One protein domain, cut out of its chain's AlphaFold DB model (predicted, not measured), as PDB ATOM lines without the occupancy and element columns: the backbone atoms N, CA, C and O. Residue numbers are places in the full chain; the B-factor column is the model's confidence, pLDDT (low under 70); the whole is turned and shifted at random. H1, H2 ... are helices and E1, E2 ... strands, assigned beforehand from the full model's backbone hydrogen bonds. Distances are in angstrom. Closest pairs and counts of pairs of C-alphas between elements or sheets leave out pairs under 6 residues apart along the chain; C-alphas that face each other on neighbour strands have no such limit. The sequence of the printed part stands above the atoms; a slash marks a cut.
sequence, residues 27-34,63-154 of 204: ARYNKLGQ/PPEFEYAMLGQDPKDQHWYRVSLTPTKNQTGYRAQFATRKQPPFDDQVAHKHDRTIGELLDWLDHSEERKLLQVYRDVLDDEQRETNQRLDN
ATOM      1  N   ALA A  27      -5.953  11.976 -28.102       64.12
ATOM      2  CA  ALA A  27      -6.060  12.527 -26.770       64.12
ATOM      3  C   ALA A  27      -6.306  11.365 -25.798       64.12
ATOM      4  O   ALA A  27      -7.281  10.611 -25.929       64.12
ATOM      5  N   ARG A  28      -5.358  11.195 -24.873       66.44
ATOM      6  CA  ARG A  28      -5.406  10.197 -23.807       66.44
ATOM      7  C   ARG A  28      -5.850  10.862 -22.522       66.44
ATOM      8  O   ARG A  28      -5.415  11.966 -22.193       66.44
ATOM      9  N   TYR A  29      -6.717  10.172 -21.811       65.62
ATOM     10  CA  TYR A  29      -7.383  10.664 -20.628       65.62
ATOM     11  C   TYR A  29      -7.276   9.605 -19.548       65.62
ATOM     12  O   TYR A  29      -7.768   8.494 -19.709       65.62
ATOM     13  N   ASN A  30      -6.657   9.956 -18.427       65.75
ATOM     14  CA  ASN A  30      -6.467   9.013 -17.327       65.75
ATOM     15  C   ASN A  30      -7.777   8.682 -16.597       65.75
ATOM     16  O   ASN A  30      -7.816   7.700 -15.865       65.75
ATOM     17  N   LYS A  31      -8.818   9.517 -16.757       60.72
ATOM     18  CA  LYS A  31     -10.171   9.341 -16.206       60.72
ATOM     19  C   LYS A  31     -11.205   9.974 -17.137       60.72
ATOM     20  O   LYS A  31     -10.910  10.967 -17.813       60.72
ATOM     21  N   LEU A  32     -12.424   9.440 -17.146       59.84
ATOM     22  CA  LEU A  32     -13.539  10.065 -17.856       59.84
ATOM     23  C   LEU A  32     -13.899  11.399 -17.176       59.84
ATOM     24  O   LEU A  32     -14.008  11.438 -15.957       59.84
ATOM     25  N   GLY A  33     -14.029  12.482 -17.949       56.94
ATOM     26  CA  GLY A  33     -14.332  13.825 -17.410       56.94
ATOM     27  C   GLY A  33     -13.169  14.802 -17.445       56.94
ATOM     28  O   GLY A  33     -13.366  16.016 -17.415       56.94
ATOM     29  N   GLN A  34     -11.952  14.298 -17.628       57.81
ATOM     30  CA  GLN A  34     -10.771  15.144 -17.701       57.81
ATOM     31  C   GLN A  34     -10.596  15.681 -19.123       57.81
ATOM     32  O   GLN A  34     -10.623  14.925 -20.084       57.81
ATOM     33  N   PRO A  63     -12.936   0.784  -7.471       56.16
ATOM     34  CA  PRO A  63     -13.310   0.560  -8.859       56.16
ATOM     35  C   PRO A  63     -12.052   0.602  -9.738       56.16
ATOM     36  O   PRO A  63     -11.159   1.417  -9.476       56.16
ATOM     37  N   PRO A  64     -11.932  -0.308 -10.718       60.62
ATOM     38  CA  PRO A  64     -10.784  -0.322 -11.608       60.62
ATOM     39  C   PRO A  64     -10.674   1.032 -12.310       60.62
ATOM     40  O   PRO A  64     -11.652   1.552 -12.842       60.62
ATOM     41  N   GLU A  65      -9.485   1.626 -12.257       69.19
ATOM     42  CA  GLU A  65      -9.197   2.858 -12.982       69.19
ATOM     43  C   GLU A  65      -8.883   2.499 -14.445       69.19
ATOM     44  O   GLU A  65      -8.119   1.568 -14.720       69.19
ATOM     45  N   PHE A  66      -9.489   3.222 -15.389       73.56
ATOM     46  CA  PHE A  66      -9.302   3.010 -16.825       73.56
ATOM     47  C   PHE A  66      -8.737   4.264 -17.490       73.56
ATOM     48  O   PHE A  66      -9.220   5.373 -17.268       73.56
ATOM     49  N   GLU A  67      -7.748   4.073 -18.358       78.50
ATOM     50  CA  GLU A  67      -7.273   5.077 -19.299       78.50
ATOM     51  C   GLU A  67      -8.144   5.025 -20.555       78.50
ATOM     52  O   GLU A  67      -8.324   3.985 -21.194       78.50
ATOM     53  N   TYR A  68      -8.674   6.179 -20.922       76.81
ATOM     54  CA  TYR A  68      -9.514   6.379 -22.083       76.81
ATOM     55  C   TYR A  68      -8.690   7.015 -23.197       76.81
ATOM     56  O   TYR A  68      -8.026   8.028 -22.996       76.81
ATOM     57  N   ALA A  69      -8.776   6.474 -24.406       79.81
ATOM     58  CA  ALA A  69      -8.126   7.053 -25.576       79.81
ATOM     59  C   ALA A  69      -9.119   7.170 -26.735       79.81
ATOM     60  O   ALA A  69      -9.792   6.201 -27.098       79.81
ATOM     61  N   MET A  70      -9.231   8.367 -27.314       81.06
ATOM     62  CA  MET A  70     -10.102   8.619 -28.464       81.06
ATOM     63  C   MET A  70      -9.429   8.125 -29.746       81.06
ATOM     64  O   MET A  70      -8.475   8.727 -30.224       81.06
ATOM     65  N   LEU A  71      -9.937   7.035 -30.317       78.94
ATOM     66  CA  LEU A  71      -9.365   6.412 -31.513       78.94
ATOM     67  C   LEU A  71      -9.684   7.180 -32.800       78.94
ATOM     68  O   LEU A  71      -8.928   7.107 -33.764       78.94
ATOM     69  N   GLY A  72     -10.817   7.879 -32.830       76.88
ATOM     70  CA  GLY A  72     -11.267   8.642 -33.989       76.88
ATOM     71  C   GLY A  72     -12.786   8.710 -34.078       76.88
ATOM     72  O   GLY A  72     -13.499   8.197 -33.216       76.88
ATOM     73  N   GLN A  73     -13.282   9.348 -35.132       79.69
ATOM     74  CA  GLN A  73     -14.709   9.402 -35.454       79.69
ATOM     75  C   GLN A  73     -15.046   8.413 -36.569       79.69
ATOM     76  O   GLN A  73     -14.176   8.043 -37.363       79.69
ATOM     77  N   ASP A  74     -16.300   7.972 -36.635       74.50
ATOM     78  CA  ASP A  74     -16.748   7.148 -37.752       74.50
ATOM     79  C   ASP A  74     -16.780   7.977 -39.052       74.50
ATOM     80  O   ASP A  74     -17.382   9.054 -39.080       74.50
ATOM     81  N   PRO A  75     -16.158   7.500 -40.147       70.81
ATOM     82  CA  PRO A  75     -16.129   8.234 -41.409       70.81
ATOM     83  C   PRO A  75     -17.511   8.385 -42.062       70.81
ATOM     84  O   PRO A  75     -17.685   9.273 -42.895       70.81
ATOM     85  N   LYS A  76     -18.484   7.526 -41.725       76.56
ATOM     86  CA  LYS A  76     -19.847   7.589 -42.276       76.56
ATOM     87  C   LYS A  76     -20.783   8.462 -41.446       76.56
ATOM     88  O   LYS A  76     -21.718   9.031 -41.997       76.56
ATOM     89  N   ASP A  77     -20.540   8.562 -40.143       76.50
ATOM     90  CA  ASP A  77     -21.349   9.358 -39.223       76.50
ATOM     91  C   ASP A  77     -20.448   9.966 -38.143       76.50
ATOM     92  O   ASP A  77     -20.106   9.325 -37.147       76.50
ATOM     93  N   GLN A  78     -20.088  11.237 -38.345       75.81
ATOM     94  CA  GLN A  78     -19.185  12.002 -37.475       75.81
ATOM     95  C   GLN A  78     -19.711  12.177 -36.044       75.81
ATOM     96  O   GLN A  78     -18.981  12.630 -35.165       75.81
ATOM     97  N   HIS A  79     -20.965  11.804 -35.780       77.25
ATOM     98  CA  HIS A  79     -21.511  11.801 -34.430       77.25
ATOM     99  C   HIS A  79     -21.044  10.600 -33.613       77.25
ATOM    100  O   HIS A  79     -21.227  10.620 -32.401       77.25
ATOM    101  N   TRP A  80     -20.461   9.565 -34.224       78.81
ATOM    102  CA  TRP A  80     -19.920   8.418 -33.500       78.81
ATOM    103  C   TRP A  80     -18.430   8.569 -33.246       78.81
ATOM    104  O   TRP A  80     -17.616   8.643 -34.163       78.81
ATOM    105  N   TYR A  81     -18.075   8.522 -31.971       79.56
ATOM    106  CA  TYR A  81     -16.715   8.542 -31.471       79.56
ATOM    107  C   TYR A  81     -16.318   7.125 -31.082       79.56
ATOM    108  O   TYR A  81     -17.009   6.471 -30.303       79.56
ATOM    109  N   ARG A  82     -15.197   6.649 -31.618       80.06
ATOM    110  CA  ARG A  82     -14.576   5.386 -31.223       80.06
ATOM    111  C   ARG A  82     -13.631   5.671 -30.070       80.06
ATOM    112  O   ARG A  82     -12.699   6.464 -30.199       80.06
ATOM    113  N   VAL A  83     -13.881   5.030 -28.941       78.38
ATOM    114  CA  VAL A  83     -13.126   5.211 -27.705       78.38
ATOM    115  C   VAL A  83     -12.585   3.860 -27.280       78.38
ATOM    116  O   VAL A  83     -13.274   2.845 -27.374       78.38
ATOM    117  N   SER A  84     -11.341   3.841 -26.822       81.25
ATOM    118  CA  SER A  84     -10.753   2.666 -26.201       81.25
ATOM    119  C   SER A  84     -10.515   2.868 -24.720       81.25
ATOM    120  O   SER A  84     -10.153   3.966 -24.308       81.25
ATOM    121  N   LEU A  85     -10.629   1.775 -23.984       78.56
ATOM    122  CA  LEU A  85     -10.456   1.658 -22.549       78.56
ATOM    123  C   LEU A  85      -9.313   0.696 -22.281       78.56
ATOM    124  O   LEU A  85      -9.368  -0.458 -22.718       78.56
ATOM    125  N   THR A  86      -8.321   1.164 -21.546       79.06
ATOM    126  CA  THR A  86      -7.203   0.347 -21.089       79.06
ATOM    127  C   THR A  86      -7.203   0.364 -19.562       79.06
ATOM    128  O   THR A  86      -7.151   1.450 -18.986       79.06
ATOM    129  N   PRO A  87      -7.282  -0.785 -18.878       72.75
ATOM    130  CA  PRO A  87      -7.135  -0.835 -17.426       72.75
ATOM    131  C   PRO A  87      -5.770  -0.262 -17.022       72.75
ATOM    132  O   PRO A  87      -4.743  -0.676 -17.557       72.75
ATOM    133  N   THR A  88      -5.735   0.695 -16.092       71.88
ATOM    134  CA  THR A  88      -4.462   1.238 -15.575       71.88
ATOM    135  C   THR A  88      -3.892   0.370 -14.459       71.88
ATOM    136  O   THR A  88      -2.680   0.346 -14.233       71.88
ATOM    137  N   LYS A  89      -4.767  -0.358 -13.755       63.50
ATOM    138  CA  LYS A  89      -4.425  -1.240 -12.643       63.50
ATOM    139  C   LYS A  89      -4.576  -2.691 -13.084       63.50
ATOM    140  O   LYS A  89      -5.649  -3.088 -13.521       63.50
ATOM    141  N   ASN A  90      -3.501  -3.458 -12.899       57.44
ATOM    142  CA  ASN A  90      -3.284  -4.811 -13.418       57.44
ATOM    143  C   ASN A  90      -3.164  -4.801 -14.947       57.44
ATOM    144  O   ASN A  90      -4.131  -4.530 -15.647       57.44
ATOM    145  N   GLN A  91      -1.959  -5.085 -15.455       57.38
ATOM    146  CA  GLN A  91      -1.618  -5.163 -16.883       57.38
ATOM    147  C   GLN A  91      -2.285  -6.373 -17.551       57.38
ATOM    148  O   GLN A  91      -1.630  -7.238 -18.128       57.38
ATOM    149  N   THR A  92      -3.600  -6.487 -17.428       60.59
ATOM    150  CA  THR A  92      -4.349  -7.430 -18.226       60.59
ATOM    151  C   THR A  92      -4.266  -6.902 -19.657       60.59
ATOM    152  O   THR A  92      -4.533  -5.729 -19.916       60.59
ATOM    153  N   GLY A  93      -3.835  -7.725 -20.615       64.69
ATOM    154  CA  GLY A  93      -3.756  -7.341 -22.035       64.69
ATOM    155  C   GLY A  93      -5.126  -7.040 -22.669       64.69
ATOM    156  O   GLY A  93      -5.258  -6.997 -23.890       64.69
ATOM    157  N   TYR A  94      -6.165  -6.876 -21.848       65.25
ATOM    158  CA  TYR A  94      -7.529  -6.628 -22.249       65.25
ATOM    159  C   TYR A  94      -7.745  -5.138 -22.469       65.25
ATOM    160  O   TYR A  94      -7.610  -4.311 -21.570       65.25
ATOM    161  N   ARG A  95      -8.133  -4.804 -23.696       74.12
ATOM    162  CA  ARG A  95      -8.553  -3.465 -24.093       74.12
ATOM    163  C   ARG A  95      -9.981  -3.545 -24.598       74.12
ATOM    164  O   ARG A  95     -10.270  -4.328 -25.503       74.12
ATOM    165  N   ALA A  96     -10.862  -2.715 -24.056       74.75
ATOM    166  CA  ALA A  96     -12.220  -2.596 -24.571       74.75
ATOM    167  C   ALA A  96     -12.300  -1.433 -25.564       74.75
ATOM    168  O   ALA A  96     -11.674  -0.390 -25.370       74.75
ATOM    169  N   GLN A  97     -13.058  -1.600 -26.644       82.31
ATOM    170  CA  GLN A  97     -13.345  -0.531 -27.597       82.31
ATOM    171  C   GLN A  97     -14.853  -0.397 -27.751       82.31
ATOM    172  O   GLN A  97     -15.562  -1.388 -27.928       82.31
ATOM    173  N   PHE A  98     -15.345   0.833 -27.682       77.56
ATOM    174  CA  PHE A  98     -16.761   1.121 -27.836       77.56
ATOM    175  C   PHE A  98     -16.973   2.367 -28.689       77.56
ATOM    176  O   PHE A  98     -16.133   3.268 -28.746       77.56
ATOM    177  N   ALA A  99     -18.112   2.400 -29.374       81.31
ATOM    178  CA  ALA A  99     -18.571   3.564 -30.110       81.31
ATOM    179  C   ALA A  99     -19.632   4.300 -29.286       81.31
ATOM    180  O   ALA A  99     -20.533   3.691 -28.714       81.31
ATOM    181  N   THR A 100     -19.532   5.619 -29.224       78.69
ATOM    182  CA  THR A 100     -20.414   6.475 -28.427       78.69
ATOM    183  C   THR A 100     -20.785   7.711 -29.220       78.69
ATOM    184  O   THR A 100     -19.956   8.260 -29.934       78.69
ATOM    185  N   ARG A 101     -22.030   8.178 -29.077       77.06
ATOM    186  CA  ARG A 101     -22.465   9.457 -29.657       77.06
ATOM    187  C   ARG A 101     -22.071  10.680 -28.836       77.06
ATOM    188  O   ARG A 101     -22.199  11.813 -29.287       77.06
ATOM    189  N   LYS A 102     -21.645  10.452 -27.596       71.44
ATOM    190  CA  LYS A 102     -21.187  11.508 -26.701       71.44
ATOM    191  C   LYS A 102     -19.683  11.652 -26.837       71.44
ATOM    192  O   LYS A 102     -18.954  10.681 -26.645       71.44
ATOM    193  N   GLN A 103     -19.260  12.868 -27.153       69.25
ATOM    194  CA  GLN A 103     -17.857  13.223 -27.221       69.25
ATOM    195  C   GLN A 103     -17.261  13.216 -25.801       69.25
ATOM    196  O   GLN A 103     -17.845  13.836 -24.909       69.25
ATOM    197  N   PRO A 104     -16.122  12.542 -25.569       65.81
ATOM    198  CA  PRO A 104     -15.354  12.723 -24.343       65.81
ATOM    199  C   PRO A 104     -14.853  14.178 -24.238       65.81
ATOM    200  O   PRO A 104     -14.530  14.774 -25.268       65.81
ATOM    201  N   PRO A 105     -14.708  14.757 -23.037       66.31
ATOM    202  CA  PRO A 105     -14.843  14.118 -21.730       66.31
ATOM    203  C   PRO A 105     -16.297  14.008 -21.242       66.31
ATOM    204  O   PRO A 105     -17.127  14.870 -21.516       66.31
ATOM    205  N   PHE A 106     -16.609  12.943 -20.499       68.00
ATOM    206  CA  PHE A 106     -17.942  12.715 -19.932       68.00
ATOM    207  C   PHE A 106     -17.975  13.136 -18.467       68.00
ATOM    208  O   PHE A 106     -16.996  12.940 -17.772       68.00
ATOM    209  N   ASP A 107     -19.111  13.629 -17.991       72.50
ATOM    210  CA  ASP A 107     -19.311  14.011 -16.588       72.50
ATOM    211  C   ASP A 107     -18.902  12.904 -15.585       72.50
ATOM    212  O   ASP A 107     -19.103  11.716 -15.858       72.50
ATOM    213  N   ASP A 108     -18.383  13.281 -14.414       68.31
ATOM    214  CA  ASP A 108     -17.793  12.379 -13.407       68.31
ATOM    215  C   ASP A 108     -18.785  11.301 -12.930       68.31
ATOM    216  O   ASP A 108     -18.429  10.160 -12.630       68.31
ATOM    217  N   GLN A 109     -20.080  11.625 -12.900       71.38
ATOM    218  CA  GLN A 109     -21.113  10.651 -12.545       71.38
ATOM    219  C   GLN A 109     -21.297   9.579 -13.632       71.38
ATOM    220  O   GLN A 109     -21.611   8.422 -13.343       71.38
ATOM    221  N   VAL A 110     -21.140   9.968 -14.897       68.88
ATOM    222  CA  VAL A 110     -21.220   9.070 -16.052       68.88
ATOM    223  C   VAL A 110     -19.940   8.233 -16.125       68.88
ATOM    224  O   VAL A 110     -20.042   7.023 -16.311       68.88
ATOM    225  N   ALA A 111     -18.780   8.842 -15.851       68.31
ATOM    226  CA  ALA A 111     -17.481   8.186 -15.655       68.31
ATOM    227  C   ALA A 111     -17.564   6.975 -14.737       68.31
ATOM    228  O   ALA A 111     -17.344   5.841 -15.154       68.31
ATOM    229  N   HIS A 112     -17.992   7.222 -13.502       71.81
ATOM    230  CA  HIS A 112     -18.037   6.203 -12.471       71.81
ATOM    231  C   HIS A 112     -19.015   5.074 -12.827       71.81
ATOM    232  O   HIS A 112     -18.799   3.914 -12.469       71.81
ATOM    233  N   LYS A 113     -20.117   5.387 -13.523       76.06
ATOM    234  CA  LYS A 113     -21.045   4.356 -14.006       76.06
ATOM    235  C   LYS A 113     -20.377   3.457 -15.041       76.06
ATOM    236  O   LYS A 113     -20.510   2.244 -14.933       76.06
ATOM    237  N   HIS A 114     -19.650   4.035 -15.997       72.88
ATOM    238  CA  HIS A 114     -18.910   3.259 -16.989       72.88
ATOM    239  C   HIS A 114     -17.836   2.394 -16.335       72.88
ATOM    240  O   HIS A 114     -17.850   1.188 -16.556       72.88
ATOM    241  N   ASP A 115     -16.990   2.966 -15.475       72.50
ATOM    242  CA  ASP A 115     -15.919   2.228 -14.793       72.50
ATOM    243  C   ASP A 115     -16.473   1.035 -13.999       72.50
ATOM    244  O   ASP A 115     -15.947  -0.076 -14.075       72.50
ATOM    245  N   ARG A 116     -17.598   1.230 -13.298       78.06
ATOM    246  CA  ARG A 116     -18.276   0.153 -12.568       78.06
ATOM    247  C   ARG A 116     -18.785  -0.941 -13.502       78.06
ATOM    248  O   ARG A 116     -18.512  -2.111 -13.259       78.06
ATOM    249  N   THR A 117     -19.518  -0.579 -14.554       75.75
ATOM    250  CA  THR A 117     -20.062  -1.560 -15.502       75.75
ATOM    251  C   THR A 117     -18.950  -2.330 -16.213       75.75
ATOM    252  O   THR A 117     -19.083  -3.528 -16.431       75.75
ATOM    253  N   ILE A 118     -17.840  -1.670 -16.553       71.06
ATOM    254  CA  ILE A 118     -16.686  -2.329 -17.174       71.06
ATOM    255  C   ILE A 118     -16.025  -3.284 -16.179       71.06
ATOM    256  O   ILE A 118     -15.729  -4.415 -16.550       71.06
ATOM    257  N   GLY A 119     -15.840  -2.868 -14.922       73.00
ATOM    258  CA  GLY A 119     -15.329  -3.742 -13.867       73.00
ATOM    259  C   GLY A 119     -16.190  -4.993 -13.672       73.00
ATOM    260  O   GLY A 119     -15.658  -6.096 -13.664       73.00
ATOM    261  N   GLU A 120     -17.515  -4.835 -13.602       78.19
ATOM    262  CA  GLU A 120     -18.466  -5.953 -13.494       78.19
ATOM    263  C   GLU A 120     -18.414  -6.887 -14.721       78.19
ATOM    264  O   GLU A 120     -18.527  -8.102 -14.580       78.19
ATOM    265  N   LEU A 121     -18.212  -6.345 -15.928       73.38
ATOM    266  CA  LEU A 121     -18.066  -7.139 -17.153       73.38
ATOM    267  C   LEU A 121     -16.742  -7.907 -17.210       73.38
ATOM    268  O   LEU A 121     -16.735  -9.047 -17.666       73.38
ATOM    269  N   LEU A 122     -15.638  -7.294 -16.776       71.75
ATOM    270  CA  LEU A 122     -14.334  -7.957 -16.702       71.75
ATOM    271  C   LEU A 122     -14.364  -9.094 -15.684       71.75
ATOM    272  O   LEU A 122     -13.967 -10.207 -16.005       71.75
ATOM    273  N   ASP A 123     -14.931  -8.834 -14.508       78.19
ATOM    274  CA  ASP A 123     -15.120  -9.849 -13.478       78.19
ATOM    275  C   ASP A 123     -15.999 -11.001 -13.990       78.19
ATOM    276  O   ASP A 123     -15.665 -12.174 -13.830       78.19
ATOM    277  N   TRP A 124     -17.092 -10.689 -14.697       76.81
ATOM    278  CA  TRP A 124     -17.921 -11.712 -15.332       76.81
ATOM    279  C   TRP A 124     -17.157 -12.518 -16.384       76.81
ATOM    280  O   TRP A 124     -17.344 -13.730 -16.450       76.81
ATOM    281  N   LEU A 125     -16.309 -11.881 -17.198       68.38
ATOM    282  CA  LEU A 125     -15.509 -12.570 -18.211       68.38
ATOM    283  C   LEU A 125     -14.529 -13.551 -17.575       68.38
ATOM    284  O   LEU A 125     -14.561 -14.723 -17.952       68.38
ATOM    285  N   ASP A 126     -13.761 -13.106 -16.581       71.00
ATOM    286  CA  ASP A 126     -12.790 -13.940 -15.866       71.00
ATOM    287  C   ASP A 126     -13.479 -15.171 -15.252       71.00
ATOM    288  O   ASP A 126     -13.077 -16.315 -15.480       71.00
ATOM    289  N   HIS A 127     -14.614 -14.967 -14.577       74.62
ATOM    290  CA  HIS A 127     -15.390 -16.066 -14.003       74.62
ATOM    291  C   HIS A 127     -16.113 -16.916 -15.061       74.62
ATOM    292  O   HIS A 127     -16.380 -18.096 -14.826       74.62
ATOM    293  N   SER A 128     -16.489 -16.352 -16.211       71.56
ATOM    294  CA  SER A 128     -17.151 -17.097 -17.290       71.56
ATOM    295  C   SER A 128     -16.177 -18.006 -18.029       71.56
ATOM    296  O   SER A 128     -16.558 -19.118 -18.393       71.56
ATOM    297  N   GLU A 129     -14.929 -17.571 -18.213       74.94
ATOM    298  CA  GLU A 129     -13.870 -18.388 -18.793       74.94
ATOM    299  C   GLU A 129     -13.552 -19.554 -17.861       74.94
ATOM    300  O   GLU A 129     -13.610 -20.702 -18.298       74.94
ATOM    301  N   GLU A 130     -13.352 -19.287 -16.567       74.19
ATOM    302  CA  GLU A 130     -13.113 -20.329 -15.566       74.19
ATOM    303  C   GLU A 130     -14.278 -21.330 -15.491       74.19
ATOM    304  O   GLU A 130     -14.071 -22.544 -15.563       74.19
ATOM    305  N   ARG A 131     -15.526 -20.845 -15.431       71.94
ATOM    306  CA  ARG A 131     -16.717 -21.713 -15.413       71.94
ATOM    307  C   ARG A 131     -16.854 -22.538 -16.684       71.94
ATOM    308  O   ARG A 131     -17.208 -23.710 -16.598       71.94
ATOM    309  N   LYS A 132     -16.586 -21.951 -17.850       72.81
ATOM    310  CA  LYS A 132     -16.649 -22.657 -19.133       72.81
ATOM    311  C   LYS A 132     -15.559 -23.721 -19.225       72.81
ATOM    312  O   LYS A 132     -15.828 -24.811 -19.716       72.81
ATOM    313  N   LEU A 133     -14.360 -23.435 -18.726       75.06
ATOM    314  CA  LEU A 133     -13.253 -24.386 -18.701       75.06
ATOM    315  C   LEU A 133     -13.577 -25.564 -17.774       75.06
ATOM    316  O   LEU A 133     -13.477 -26.715 -18.188       75.06
ATOM    317  N   LEU A 134     -14.073 -25.284 -16.565       73.06
ATOM    318  CA  LEU A 134     -14.547 -26.305 -15.625       73.06
ATOM    319  C   LEU A 134     -15.706 -27.133 -16.193       73.06
ATOM    320  O   LEU A 134     -15.757 -28.342 -15.975       73.06
ATOM    321  N   GLN A 135     -16.619 -26.504 -16.934       77.56
ATOM    322  CA  GLN A 135     -17.710 -27.202 -17.606       77.56
ATOM    323  C   GLN A 135     -17.189 -28.149 -18.690       77.56
ATOM    324  O   GLN A 135     -17.587 -29.304 -18.701       77.56
ATOM    325  N   VAL A 136     -16.256 -27.708 -19.537       78.19
ATOM    326  CA  VAL A 136     -15.632 -28.577 -20.549       78.19
ATOM    327  C   VAL A 136     -14.902 -29.747 -19.892       78.19
ATOM    328  O   VAL A 136     -15.048 -30.878 -20.340       78.19
ATOM    329  N   TYR A 137     -14.159 -29.509 -18.808       77.19
ATOM    330  CA  TYR A 137     -13.509 -30.590 -18.063       77.19
ATOM    331  C   TYR A 137     -14.517 -31.597 -17.508       77.19
ATOM    332  O   TYR A 137     -14.286 -32.801 -17.585       77.19
ATOM    333  N   ARG A 138     -15.636 -31.116 -16.965       79.38
ATOM    334  CA  ARG A 138     -16.708 -31.979 -16.474       79.38
ATOM    335  C   ARG A 138     -17.365 -32.770 -17.603       79.38
ATOM    336  O   ARG A 138     -17.546 -33.965 -17.437       79.38
ATOM    337  N   ASP A 139     -17.681 -32.127 -18.721       78.38
ATOM    338  CA  ASP A 139     -18.315 -32.776 -19.870       78.38
ATOM    339  C   ASP A 139     -17.397 -33.865 -20.450       78.38
ATOM    340  O   ASP A 139     -17.859 -34.966 -20.716       78.38
ATOM    341  N   VAL A 140     -16.083 -33.614 -20.543       78.38
ATOM    342  CA  VAL A 140     -15.097 -34.622 -20.978       78.38
ATOM    343  C   VAL A 140     -15.047 -35.816 -20.020       78.38
ATOM    344  O   VAL A 140     -15.030 -36.958 -20.471       78.38
ATOM    345  N   LEU A 141     -15.050 -35.572 -18.706       74.69
ATOM    346  CA  LEU A 141     -15.070 -36.646 -17.708       74.69
ATOM    347  C   LEU A 141     -16.392 -37.431 -17.730       74.69
ATOM    348  O   LEU A 141     -16.381 -38.658 -17.631       74.69
ATOM    349  N   ASP A 142     -17.526 -36.743 -17.882       73.69
ATOM    350  CA  ASP A 142     -18.853 -37.360 -17.966       73.69
ATOM    351  C   ASP A 142     -19.016 -38.165 -19.276       73.69
ATOM    352  O   ASP A 142     -19.640 -39.232 -19.264       73.69
ATOM    353  N   ASP A 143     -18.429 -37.713 -20.389       71.31
ATOM    354  CA  ASP A 143     -18.423 -38.424 -21.673       71.31
ATOM    355  C   ASP A 143     -17.514 -39.663 -21.639       71.31
ATOM    356  O   ASP A 143     -17.949 -40.743 -22.037       71.31
ATOM    357  N   GLU A 144     -16.309 -39.578 -21.062       68.19
ATOM    358  CA  GLU A 144     -15.414 -40.734 -20.878       68.19
ATOM    359  C   GLU A 144     -16.055 -41.804 -19.970       68.19
ATOM    360  O   GLU A 144     -15.974 -43.016 -20.216       68.19
ATOM    361  N   GLN A 145     -16.792 -41.364 -18.947       62.09
ATOM    362  CA  GLN A 145     -17.542 -42.251 -18.065       62.09
ATOM    363  C   GLN A 145     -18.790 -42.849 -18.746       62.09
ATOM    364  O   GLN A 145     -19.182 -43.983 -18.458       62.09
ATOM    365  N   ARG A 146     -19.432 -42.140 -19.679       61.06
ATOM    366  CA  ARG A 146     -20.545 -42.684 -20.480       61.06
ATOM    367  C   ARG A 146     -20.076 -43.660 -21.550       61.06
ATOM    368  O   ARG A 146     -20.736 -44.679 -21.741       61.06
ATOM    369  N   GLU A 147     -18.949 -43.399 -22.201       60.19
ATOM    370  CA  GLU A 147     -18.351 -44.305 -23.186       60.19
ATOM    371  C   GLU A 147     -17.885 -45.616 -22.543       60.19
ATOM    372  O   GLU A 147     -18.116 -46.696 -23.091       60.19
ATOM    373  N   THR A 148     -17.300 -45.559 -21.344       59.44
ATOM    374  CA  THR A 148     -16.918 -46.763 -20.585       59.44
ATOM    375  C   THR A 148     -18.129 -47.585 -20.138       59.44
ATOM    376  O   THR A 148     -18.112 -48.809 -20.274       59.44
ATOM    377  N   ASN A 149     -19.213 -46.940 -19.694       57.25
ATOM    378  CA  ASN A 149     -20.452 -47.636 -19.333       57.25
ATOM    379  C   ASN A 149     -21.200 -48.201 -20.559       57.25
ATOM    380  O   ASN A 149     -21.675 -49.332 -20.511       57.25
ATOM    381  N   GLN A 150     -21.238 -47.486 -21.692       57.38
ATOM    382  CA  GLN A 150     -21.798 -48.019 -22.943       57.38
ATOM    383  C   GLN A 150     -20.976 -49.181 -23.504       57.38
ATOM    384  O   GLN A 150     -21.542 -50.108 -24.079       57.38
ATOM    385  N   ARG A 151     -19.649 -49.171 -23.348       51.19
ATOM    386  CA  ARG A 151     -18.799 -50.289 -23.777       51.19
ATOM    387  C   ARG A 151     -19.065 -51.558 -22.963       51.19
ATOM    388  O   ARG A 151     -19.037 -52.640 -23.539       51.19
ATOM    389  N   LEU A 152     -19.376 -51.419 -21.674       53.94
ATOM    390  CA  LEU A 152     -19.775 -52.535 -20.809       53.94
ATOM    391  C   LEU A 152     -21.192 -53.046 -21.127       53.94
ATOM    392  O   LEU A 152     -21.413 -54.254 -21.120       53.94
ATOM    393  N   ASP A 153     -22.129 -52.162 -21.483       49.19
ATOM    394  CA  ASP A 153     -23.494 -52.555 -21.872       49.19
ATOM    395  C   ASP A 153     -23.573 -53.171 -23.287       49.19
ATOM    396  O   ASP A 153     -24.385 -54.065 -23.538       49.19
ATOM    397  N   ASN A 154     -22.710 -52.749 -24.218       47.50
ATOM    398  CA  ASN A 154     -22.693 -53.253 -25.599       47.50
ATOM    399  C   ASN A 154     -22.028 -54.636 -25.750       47.50
ATOM    400  O   ASN A 154     -22.276 -55.319 -26.747       47.50
TER     401      ASN A 154
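Overview. This is residues 27 to 34 and 63 to 154 of the 204 residues of an uncharacterized protein of Drosophila pseudoobscura pseudoobscura (UniProt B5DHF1). A small, strongly twisted sheet of three strands is the head on one end of a very long helix, H1, whose residues 123 to 154 stick out as an arm. The 100 printed residues include E1, E2, E3 and H1, in that order; the sheet, order E1, E2, E3, is antiparallel, the class mixed. The whole is extended, radius of gyration of the C-alphas 21.4 A, spans 68 by 33 by 21 A.

Arrangement. Residues 28 to 29 pair antiparallel with residues 68 to 69 of E1, residues 66 to 73. E1, E2, residues 81 to 87, and E3, residues 96 to 100, form a meander, each strand the antiparallel neighbour of the one before, in two hairpins. N 69 and O 84, 2.9 A, and N 83 and O 98, 2.9 A, are within hydrogen-bond range. H1, residues 108 to 154, is on the sheet with residues 111 to 122; the closest C-alphas of E1 and H1, Phe 66 and Asp 115, are 7.0 A apart. In H1 every O i to N i+4 pair is within hydrogen-bond range.

Along the chain. E1, 20.4 A long, begins at C-alpha 66 (-9.302, 3.010, -16.825). E2 measures 19.4 A and E3 12.8 A. H1, 66.9 A, ends at C-alpha 154 (-22.693, -53.253, -25.599).

Size, cuts and confidence. The farthest C-alphas, Gln 34 and Asn 154, are 69.9 A apart. Residues 35 to 62 are cut out, C-alphas 34 and 63 being 17.2 A apart. No link is long. pLDDT is under 70 in 36 residues, among them 144 to 154.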